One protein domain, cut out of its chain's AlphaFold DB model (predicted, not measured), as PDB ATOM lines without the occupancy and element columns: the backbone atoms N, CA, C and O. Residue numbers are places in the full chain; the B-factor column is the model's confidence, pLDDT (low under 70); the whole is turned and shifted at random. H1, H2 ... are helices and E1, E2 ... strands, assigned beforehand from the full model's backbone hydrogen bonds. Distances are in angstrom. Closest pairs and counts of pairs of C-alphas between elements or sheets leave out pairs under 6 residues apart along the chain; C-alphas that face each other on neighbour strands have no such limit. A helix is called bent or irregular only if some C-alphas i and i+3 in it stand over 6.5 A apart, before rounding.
ATOM      1  N   ALA A   6      47.235 116.301  74.462       96.56
ATOM      2  CA  ALA A   6      46.163 116.329  73.478       96.56
ATOM      3  C   ALA A   6      44.881 116.852  74.136       96.56
ATOM      4  O   ALA A   6      44.547 116.421  75.241       96.56
ATOM      5  N   VAL A   7      44.191 117.783  73.475       96.12
ATOM      6  CA  VAL A   7      42.954 118.415  73.962       96.12
ATOM      7  C   VAL A   7      42.052 118.731  72.771       96.12
ATOM      8  O   VAL A   7      42.512 119.301  71.781       96.12
ATOM      9  N   PHE A   8      40.771 118.371  72.853       97.06
ATOM     10  CA  PHE A   8      39.785 118.774  71.848       97.06
ATOM     11  C   PHE A   8      39.550 120.286  71.904       97.06
ATOM     12  O   PHE A   8      39.372 120.856  72.977       97.06
ATOM     13  N   GLN A   9      39.586 120.931  70.742       96.44
ATOM     14  CA  GLN A   9      39.531 122.384  70.574       96.44
ATOM     15  C   GLN A   9      38.645 122.754  69.366       96.44
ATOM     16  O   GLN A   9      39.124 123.391  68.422       96.44
ATOM     17  N   PRO A  10      37.366 122.330  69.347       96.81
ATOM     18  CA  PRO A  10      36.537 122.392  68.147       96.81
ATOM     19  C   PRO A  10      36.259 123.820  67.669       96.81
ATOM     20  O   PRO A  10      36.380 124.098  66.479       96.81
ATOM     21  N   GLU A  11      35.966 124.740  68.588       96.00
ATOM     22  CA  GLU A  11      35.713 126.152  68.267       96.00
ATOM     23  C   GLU A  11      36.966 126.841  67.715       96.00
ATOM     24  O   GLU A  11      36.908 127.534  66.703       96.00
ATOM     25  N   LYS A  12      38.124 126.598  68.341       95.19
ATOM     26  CA  LYS A  12      39.415 127.168  67.927       95.19
ATOM     27  C   LYS A  12      39.833 126.697  66.534       95.19
ATOM     28  O   LYS A  12      40.379 127.482  65.764       95.19
ATOM     29  N   ILE A  13      39.623 125.411  66.250       97.12
ATOM     30  CA  ILE A  13      40.014 124.765  64.988       97.12
ATOM     31  C   ILE A  13      38.952 124.987  63.900       97.12
ATOM     32  O   ILE A  13      39.268 124.895  62.718       97.12
ATOM     33  N   GLY A  14      37.715 125.321  64.275       97.06
ATOM     34  CA  GLY A  14      36.604 125.479  63.338       97.06
ATOM     35  C   GLY A  14      36.066 124.144  62.819       97.06
ATOM     36  O   GLY A  14      35.539 124.083  61.713       97.06
ATOM     37  N   HIS A  15      36.218 123.066  63.596       97.81
ATOM     38  CA  HIS A  15      35.738 121.732  63.239       97.81
ATOM     39  C   HIS A  15      35.274 120.976  64.487       97.81
ATOM     40  O   HIS A  15      36.009 120.917  65.470       97.81
ATOM     41  N   ALA A  16      34.099 120.335  64.450       97.25
ATOM     42  CA  ALA A  16      33.505 119.648  65.611       97.25
ATOM     43  C   ALA A  16      34.427 118.581  66.238       97.25
ATOM     44  O   ALA A  16      34.364 118.305  67.432       97.25
ATOM     45  N   HIS A  17      35.309 118.005  65.422       98.25
ATOM     46  CA  HIS A  17      36.277 116.970  65.794       98.25
ATOM     47  C   HIS A  17      37.716 117.498  65.909       98.25
ATOM     48  O   HIS A  17      38.667 116.725  65.836       98.25
ATOM     49  N   GLY A  18      37.901 118.816  66.009       98.19
ATOM     50  CA  GLY A  18      39.223 119.427  66.080       98.19
ATOM     51  C   GLY A  18      39.978 119.005  67.341       98.19
ATOM     52  O   GLY A  18      39.542 119.289  68.457       98.19
ATOM     53  N   LEU A  19      41.139 118.381  67.166       98.19
ATOM     54  CA  LEU A  19      42.058 117.976  68.223       98.19
ATOM     55  C   LEU A  19      43.360 118.775  68.108       98.19
ATOM     56  O   LEU A  19      44.039 118.750  67.080       98.19
ATOM     57  N   GLN A  20      43.733 119.460  69.187       97.88
ATOM     58  CA  GLN A  20      45.053 120.063  69.324       97.88
ATOM     59  C   GLN A  20      45.981 119.069  70.022       97.88
ATOM     60  O   GLN A  20      45.706 118.629  71.139       97.88
ATOM     61  N   ILE A  21      47.101 118.757  69.381       97.50
ATOM     62  CA  ILE A  21      48.199 117.982  69.960       97.50
ATOM     63  C   ILE A  21      49.363 118.942  70.177       97.50
ATOM     64  O   ILE A  21      49.721 119.694  69.273       97.50
ATOM     65  N   SER A  22      49.969 118.926  71.359       95.62
ATOM     66  CA  SER A  22      51.127 119.766  71.649       95.62
ATOM     67  C   SER A  22      52.252 119.007  72.335       95.62
ATOM     68  O   SER A  22      52.027 118.039  73.059       95.62
ATOM     69  N   TYR A  23      53.484 119.421  72.068       93.94
ATOM     70  CA  TYR A  23      54.692 118.850  72.661       93.94
ATOM     71  C   TYR A  23      55.791 119.910  72.752       93.94
ATOM     72  O   TYR A  23      55.669 120.987  72.169       93.94
ATOM     73  N   LEU A  24      56.848 119.628  73.515       91.19
ATOM     74  CA  LEU A  24      58.027 120.491  73.565       91.19
ATOM     75  C   LEU A  24      59.032 120.083  72.485       91.19
ATOM     76  O   LEU A  24      59.413 118.917  72.395       91.19
ATOM     77  N   GLU A  25      59.463 121.058  71.693       89.31
ATOM     78  CA  GLU A  25      60.536 120.972  70.702       89.31
ATOM     79  C   GLU A  25      61.495 122.130  70.977       89.31
ATOM     80  O   GLU A  25      61.076 123.287  70.969       89.31
ATOM     81  N   GLU A  26      62.756 121.826  71.299       84.69
ATOM     82  CA  GLU A  26      63.740 122.843  71.710       84.69
ATOM     83  C   GLU A  26      63.192 123.776  72.810       84.69
ATOM     84  O   GLU A  26      63.346 124.994  72.749       84.69
ATOM     85  N   GLU A  27      62.483 123.200  73.791       82.94
ATOM     86  CA  GLU A  27      61.905 123.904  74.952       82.94
ATOM     87  C   GLU A  27      60.771 124.897  74.623       82.94
ATOM     88  O   GLU A  27      60.177 125.512  75.515       82.94
ATOM     89  N   ARG A  28      60.389 124.987  73.347       89.38
ATOM     90  CA  ARG A  28      59.208 125.711  72.879       89.38
ATOM     91  C   ARG A  28      58.057 124.755  72.652       89.38
ATOM     92  O   ARG A  28      58.234 123.602  72.261       89.38
ATOM     93  N   THR A  29      56.847 125.242  72.879       92.88
ATOM     94  CA  THR A  29      55.653 124.457  72.570       92.88
ATOM     95  C   THR A  29      55.409 124.443  71.062       92.88
ATOM     96  O   THR A  29      55.257 125.500  70.442       92.88
ATOM     97  N   ARG A  30      55.334 123.236  70.495       95.69
ATOM     98  CA  ARG A  30      54.867 122.979  69.135       95.69
ATOM     99  C   ARG A  30      53.438 122.455  69.158       95.69
ATOM    100  O   ARG A  30      53.132 121.553  69.937       95.69
ATOM    101  N   ASN A  31      52.585 123.011  68.304       97.12
ATOM    102  CA  ASN A  31      51.193 122.611  68.135       97.12
ATOM    103  C   ASN A  31      50.978 121.939  66.780       97.12
ATOM    104  O   ASN A  31      51.474 122.404  65.751       97.12
ATOM    105  N   LEU A  32      50.174 120.884  66.794       97.81
ATOM    106  CA  LEU A  32      49.566 120.258  65.632       97.81
ATOM    107  C   LEU A  32      48.049 120.350  65.805       97.81
ATOM    108  O   LEU A  32      47.527 120.079  66.886       97.81
ATOM    109  N   PHE A  33      47.352 120.721  64.738       98.00
ATOM    110  CA  PHE A  33      45.897 120.797  64.705       98.00
ATOM    111  C   PHE A  33      45.409 119.773  63.694       98.00
ATOM    112  O   PHE A  33      45.765 119.845  62.519       98.00
ATOM    113  N   VAL A  34      44.655 118.791  64.169       98.06
ATOM    114  CA  VAL A  34      44.178 117.671  63.356       98.06
ATOM    115  C   VAL A  34      42.686 117.487  63.572       98.06
ATOM    116  O   VAL A  34      42.142 117.867  64.607       98.06
ATOM    117  N   TYR A  35      42.010 116.899  62.598       98.19
ATOM    118  CA  TYR A  35      40.631 116.451  62.733       98.19
ATOM    119  C   TYR A  35      40.428 115.207  61.874       98.19
ATOM    120  O   TYR A  35      41.280 114.853  61.058       98.19
ATOM    121  N   HIS A  36      39.297 114.545  62.078       98.31
ATOM    122  CA  HIS A  36      38.838 113.463  61.223       98.31
ATOM    123  C   HIS A  36      37.323 113.588  61.045       98.31
ATOM    124  O   HIS A  36      36.632 114.005  61.978       98.31
ATOM    125  N   ASP A  37      36.799 113.226  59.876       97.12
ATOM    126  CA  ASP A  37      35.361 113.341  59.590       97.12
ATOM    127  C   ASP A  37      34.544 112.345  60.425       97.12
ATOM    128  O   ASP A  37      33.481 112.670  60.948       97.12
ATOM    129  N   ASN A  38      35.084 111.142  60.638       97.81
ATOM    130  CA  ASN A  38      34.532 110.170  61.580       97.81
ATOM    131  C   ASN A  38      34.944 110.504  63.027       97.81
ATOM    132  O   ASN A  38      36.134 110.494  63.357       97.81
ATOM    133  N   SER A  39      33.952 110.739  63.890       97.25
ATOM    134  CA  SER A  39      34.139 111.036  65.315       97.25
ATOM    135  C   SER A  39      34.775 109.881  66.097       97.25
ATOM    136  O   SER A  39      35.578 110.115  67.000       97.25
ATOM    137  N   GLN A  40      34.473 108.630  65.742       98.19
ATOM    138  CA  GLN A  40      35.025 107.455  66.417       98.19
ATOM    139  C   GLN A  40      36.533 107.338  66.187       98.19
ATOM    140  O   GLN A  40      37.268 107.017  67.120       98.19
ATOM    141  N   GLU A  41      37.007 107.667  64.985       98.38
ATOM    142  CA  GLU A  41      38.434 107.620  64.644       98.38
ATOM    143  C   GLU A  41      39.236 108.671  65.417       98.38
ATOM    144  O   GLU A  41      40.253 108.346  66.034       98.38
ATOM    145  N   ILE A  42      38.761 109.924  65.481       98.25
ATOM    146  CA  ILE A  42      39.489 110.960  66.231       98.25
ATOM    147  C   ILE A  42      39.488 110.677  67.738       98.25
ATOM    148  O   ILE A  42      40.489 110.916  68.417       98.25
ATOM    149  N   VAL A  43      38.391 110.129  68.273       98.31
ATOM    150  CA  VAL A  43      38.293 109.744  69.687       98.31
ATOM    151  C   VAL A  43      39.203 108.551  69.975       98.31
ATOM    152  O   VAL A  43      39.874 108.526  71.010       98.31
ATOM    153  N   SER A  44      39.300 107.594  69.051       98.38
ATOM    154  CA  SER A  44      40.232 106.466  69.148       98.38
ATOM    155  C   SER A  44      41.684 106.941  69.121       98.38
ATOM    156  O   SER A  44      42.472 106.542  69.980       98.38
ATOM    157  N   CYS A  45      42.027 107.874  68.226       97.88
ATOM    158  CA  CYS A  45      43.341 108.521  68.182       97.88
ATOM    159  C   CYS A  45      43.672 109.237  69.504       97.88
ATOM    160  O   CYS A  45      44.733 109.013  70.094       97.88
ATOM    161  N   PHE A  46      42.739 110.041  70.025       98.06
ATOM    162  CA  PHE A  46      42.881 110.717  71.317       98.06
ATOM    163  C   PHE A  46      43.132 109.725  72.463       98.06
ATOM    164  O   PHE A  46      44.058 109.911  73.259       98.06
ATOM    165  N   ASN A  47      42.362 108.638  72.527       98.12
ATOM    166  CA  ASN A  47      42.534 107.607  73.549       98.12
ATOM    167  C   ASN A  47      43.837 106.814  73.384       98.12
ATOM    168  O   ASN A  47      44.462 106.475  74.388       98.12
ATOM    169  N   ALA A  48      44.311 106.589  72.157       98.00
ATOM    170  CA  ALA A  48      45.615 105.974  71.907       98.00
ATOM    171  C   ALA A  48      46.770 106.862  72.408       98.00
ATOM    172  O   ALA A  48      47.691 106.375  73.075       98.00
ATOM    173  N   ILE A  49      46.696 108.181  72.173       97.56
ATOM    174  CA  ILE A  49      47.655 109.155  72.721       97.56
ATOM    175  C   ILE A  49      47.644 109.102  74.253       97.56
ATOM    176  O   ILE A  49      48.705 109.017  74.880       97.56
ATOM    177  N   ARG A  50      46.449 109.093  74.859       96.88
ATOM    178  CA  ARG A  50      46.263 108.986  76.312       96.88
ATOM    179  C   ARG A  50      46.847 107.697  76.884       96.88
ATOM    180  O   ARG A  50      47.606 107.758  77.847       96.88
ATOM    181  N   ALA A  51      46.550 106.549  76.281       97.00
ATOM    182  CA  ALA A  51      47.068 105.252  76.713       97.00
ATOM    183  C   ALA A  51      48.602 105.209  76.638       97.00
ATOM    184  O   ALA A  51      49.265 104.826  77.602       97.00
ATOM    185  N   THR A  52      49.179 105.704  75.539       96.81
ATOM    186  CA  THR A  52      50.638 105.787  75.366       96.81
ATOM    187  C   THR A  52      51.269 106.706  76.416       96.81
ATOM    188  O   THR A  52      52.333 106.413  76.972       96.81
ATOM    189  N   ARG A  53      50.615 107.831  76.722       95.94
ATOM    190  CA  ARG A  53      51.072 108.776  77.743       95.94
ATOM    191  C   ARG A  53      50.998 108.175  79.146       95.94
ATOM    192  O   ARG A  53      51.951 108.327  79.906       95.94
ATOM    193  N   PHE A  54      49.927 107.454  79.462       96.06
ATOM    194  CA  PHE A  54      49.775 106.736  80.725       96.06
ATOM    195  C   PHE A  54      50.837 105.643  80.901       96.06
ATOM    196  O   PHE A  54      51.501 105.596  81.936       96.06
ATOM    197  N   ALA A  55      51.086 104.835  79.864       96.31
ATOM    198  CA  ALA A  55      52.145 103.825  79.872       96.31
ATOM    199  C   ALA A  55      53.534 104.448  80.101       96.31
ATOM    200  O   ALA A  55      54.337 103.929  80.879       96.31
ATOM    201  N   TYR A  56      53.806 105.603  79.482       96.19
ATOM    202  CA  TYR A  56      55.025 106.366  79.751       96.19
ATOM    203  C   TYR A  56      55.114 106.818  81.217       96.19
ATOM    204  O   TYR A  56      56.156 106.630  81.839       96.19
ATOM    205  N   LEU A  57      54.036 107.383  81.777       94.56
ATOM    206  CA  LEU A  57      53.993 107.847  83.169       94.56
ATOM    207  C   LEU A  57      54.235 106.703  84.164       94.56
ATOM    208  O   LEU A  57      55.028 106.859  85.089       94.56
ATOM    209  N   LYS A  58      53.628 105.535  83.928       96.06
ATOM    210  CA  LYS A  58      53.880 104.307  84.696       96.06
ATOM    211  C   LYS A  58      55.336 103.864  84.631       96.06
ATOM    212  O   LYS A  58      55.911 103.498  85.649       96.06
ATOM    213  N   LYS A  59      55.947 103.926  83.445       96.31
ATOM    214  CA  LYS A  59      57.351 103.545  83.254       96.31
ATOM    215  C   LYS A  59      58.309 104.451  84.030       96.31
ATOM    216  O   LYS A  59      59.281 103.950  84.585       96.31
ATOM    217  N   VAL A  60      58.067 105.764  84.045       94.94
ATOM    218  CA  VAL A  60      58.948 106.714  84.753       94.94
ATOM    219  C   VAL A  60      58.658 106.799  86.251       94.94
ATOM    220  O   VAL A  60      59.566 107.116  87.010       94.94
ATOM    221  N   ASN A  61      57.440 106.447  86.677       93.00
ATOM    222  CA  ASN A  61      57.021 106.418  88.078       93.00
ATOM    223  C   ASN A  61      56.424 105.041  88.455       93.00
ATOM    224  O   ASN A  61      55.214 104.953  88.686       93.00
ATOM    225  N   PRO A  62      57.230 103.960  88.555       93.25
ATOM    226  CA  PRO A  62      56.710 102.597  88.744       93.25
ATOM    227  C   PRO A  62      55.849 102.406  89.999       93.25
ATOM    228  O   PRO A  62      54.923 101.599  89.996       93.25
ATOM    229  N   ASN A  63      56.125 103.180  91.053       95.00
ATOM    230  CA  ASN A  63      55.439 103.091  92.343       95.00
ATOM    231  C   ASN A  63      54.217 104.020  92.460       95.00
ATOM    232  O   ASN A  63      53.541 104.007  93.488       95.00
ATOM    233  N   ALA A  64      53.937 104.852  91.451       94.12
ATOM    234  CA  ALA A  64      52.796 105.761  91.485       94.12
ATOM    235  C   ALA A  64      51.476 105.011  91.250       94.12
ATOM    236  O   ALA A  64      51.374 104.121  90.389       94.12
ATOM    237  N   ARG A  65      50.442 105.404  92.000       95.75
ATOM    238  CA  ARG A  65      49.091 104.870  91.826       95.75
ATOM    239  C   ARG A  65      48.473 105.433  90.557       95.75
ATOM    240  O   ARG A  65      48.748 106.562  90.160       95.75
ATOM    241  N   ASP A  66      47.588 104.662  89.942       95.62
ATOM    242  CA  ASP A  66      46.888 105.065  88.721       95.62
ATOM    243  C   ASP A  66      46.114 106.372  88.935       95.62
ATOM    244  O   ASP A  66      46.168 107.257  88.084       95.62
ATOM    245  N   SER A  67      45.488 106.529  90.107       95.12
ATOM    246  CA  SER A  67      44.780 107.746  90.529       95.12
ATOM    247  C   SER A  67      45.637 109.006  90.453       95.12
ATOM    248  O   SER A  67      45.126 110.074  90.132       95.12
ATOM    249  N   ASP A  68      46.937 108.876  90.711       91.19
ATOM    250  CA  ASP A  68      47.869 110.002  90.755       91.19
ATOM    251  C   ASP A  68      48.390 110.333  89.348       91.19
ATOM    252  O   ASP A  68      48.776 111.464  89.057       91.19
ATOM    253  N   LEU A  69      48.381 109.346  88.445       92.31
ATOM    254  CA  LEU A  69      48.870 109.476  87.073       92.31
ATOM    255  C   LEU A  69      47.783 109.904  86.084       92.31
ATOM    256  O   LEU A  69      48.088 110.616  85.129       92.31
ATOM    257  N   VAL A  70      46.530 109.485  86.288       92.44
ATOM    258  CA  VAL A  70      45.403 109.794  85.391       92.44
ATOM    259  C   VAL A  70      45.245 111.302  85.127       92.44
ATOM    260  O   VAL A  70      45.127 111.674  83.954       92.44
ATOM    261  N   PRO A  71      45.333 112.192  86.138       89.19
ATOM    262  CA  PRO A  71      45.276 113.642  85.922       89.19
ATOM    263  C   PRO A  71      46.441 114.210  85.096       89.19
ATOM    264  O   PRO A  71      46.347 115.319  84.581       89.19
ATOM    265  N   LEU A  72      47.546 113.469  84.952       88.56
ATOM    266  CA  LEU A  72      48.752 113.900  84.234       88.56
ATOM    267  C   LEU A  72      48.781 113.435  82.768       88.56
ATOM    268  O   LEU A  72      49.681 113.822  82.012       88.56
ATOM    269  N   ILE A  73      47.819 112.599  82.358       93.19
ATOM    270  CA  ILE A  73      47.724 112.066  80.991       93.19
ATOM    271  C   ILE A  73      47.458 113.197  79.992       93.19
ATOM    272  O   ILE A  73      48.085 113.265  78.938       93.19
TER     273      ILE A  73
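AT A GLANCE: This is residues 6 to 73 of the 201 residues of a protein of Oncorhynchus mykiss (UniProt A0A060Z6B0). A small sheet of three strands has one long helix, H2, running over one face and making the longest axis of the domain, while a hairpin tip of the sheet, residues 24 to 29, sticks out free. The short H3 folds back on the last turns of H2, and the tiny H1 grazes the sheet. The printed part has 68 residues, with three named helices and three named strands in the order E1, H1, E2, E3, H2, H3; the sheet runs E1, E2, E3, antiparallel throughout, and the class is mixed, helices and strands, in two layers, with H2 on one face of the sheet. The whole is loose, with a radius of gyration of the C-alphas of 13.8 A, and flat, spanning 41 by 31 by 15 A.

IN THESE COORDINATES: Find C-alpha 6 at (46.163, 116.329, 73.478), where strand E1 begins; it covers residues 6 to 8. Strand E2 covers residues 19 to 25 and is 18.9 A long, and strand E3 covers residues 28 to 34 and is 19.5 A long. Helix H1 is residues 10 to 13. Look next at C-alpha 39 at (34.139, 111.036, 65.315); from there helix H2 runs 31.8 A to residue 60. Helix H3, residues 66 to 72, ends at C-alpha 72 at (48.752, 113.900, 84.234); it is only just irregular, with C-alphas 68 and 71 at 6.6 A.

HOW THE PARTS SIT: Start at inner strand E2. It forms a hairpin with edge strand E3, antiparallel at 154 degrees; look for N 21 and O 32 at 2.9 A and N 30 and O 23 at 2.8 A, within hydrogen-bond range. Edge strand E1 is antiparallel to E2 at 153 degrees, with N 7 and O 20 at 2.9 A. H2 is on the sheet at a height of 10.2 A, over E1 and E2; on the local plane it stands at 28 degrees to E1, only just along the strands. The closest C-alphas of E1 and H2 are those of Ala 6 and Phe 46, 6.9 A apart. H1 only grazes the sheet, with its residues 10 to 13. H2, with residues 54 to 58 alone, touches H3; their closest C-alphas, of Leu 57 and Leu 69, are 6.6 A apart. They run opposite ways at a steep tilt of 65 degrees. H3 is not on the sheet, and H1 and H2 are apart. In H2 every O i to N i+4 pair is within hydrogen-bond range; H3 has 1 of 3, beside 2 of 4 O i to N i+3 pairs, and H1 is too short for an i+4 pair.

THE WHOLE: The C-alphas farthest apart, of Gly 14 and Asn 63, are 41.2 A apart. The printed part has no cut, and its five links are tight. The mean pLDDT of the printed part is 95.5, and no printed residue is under 70.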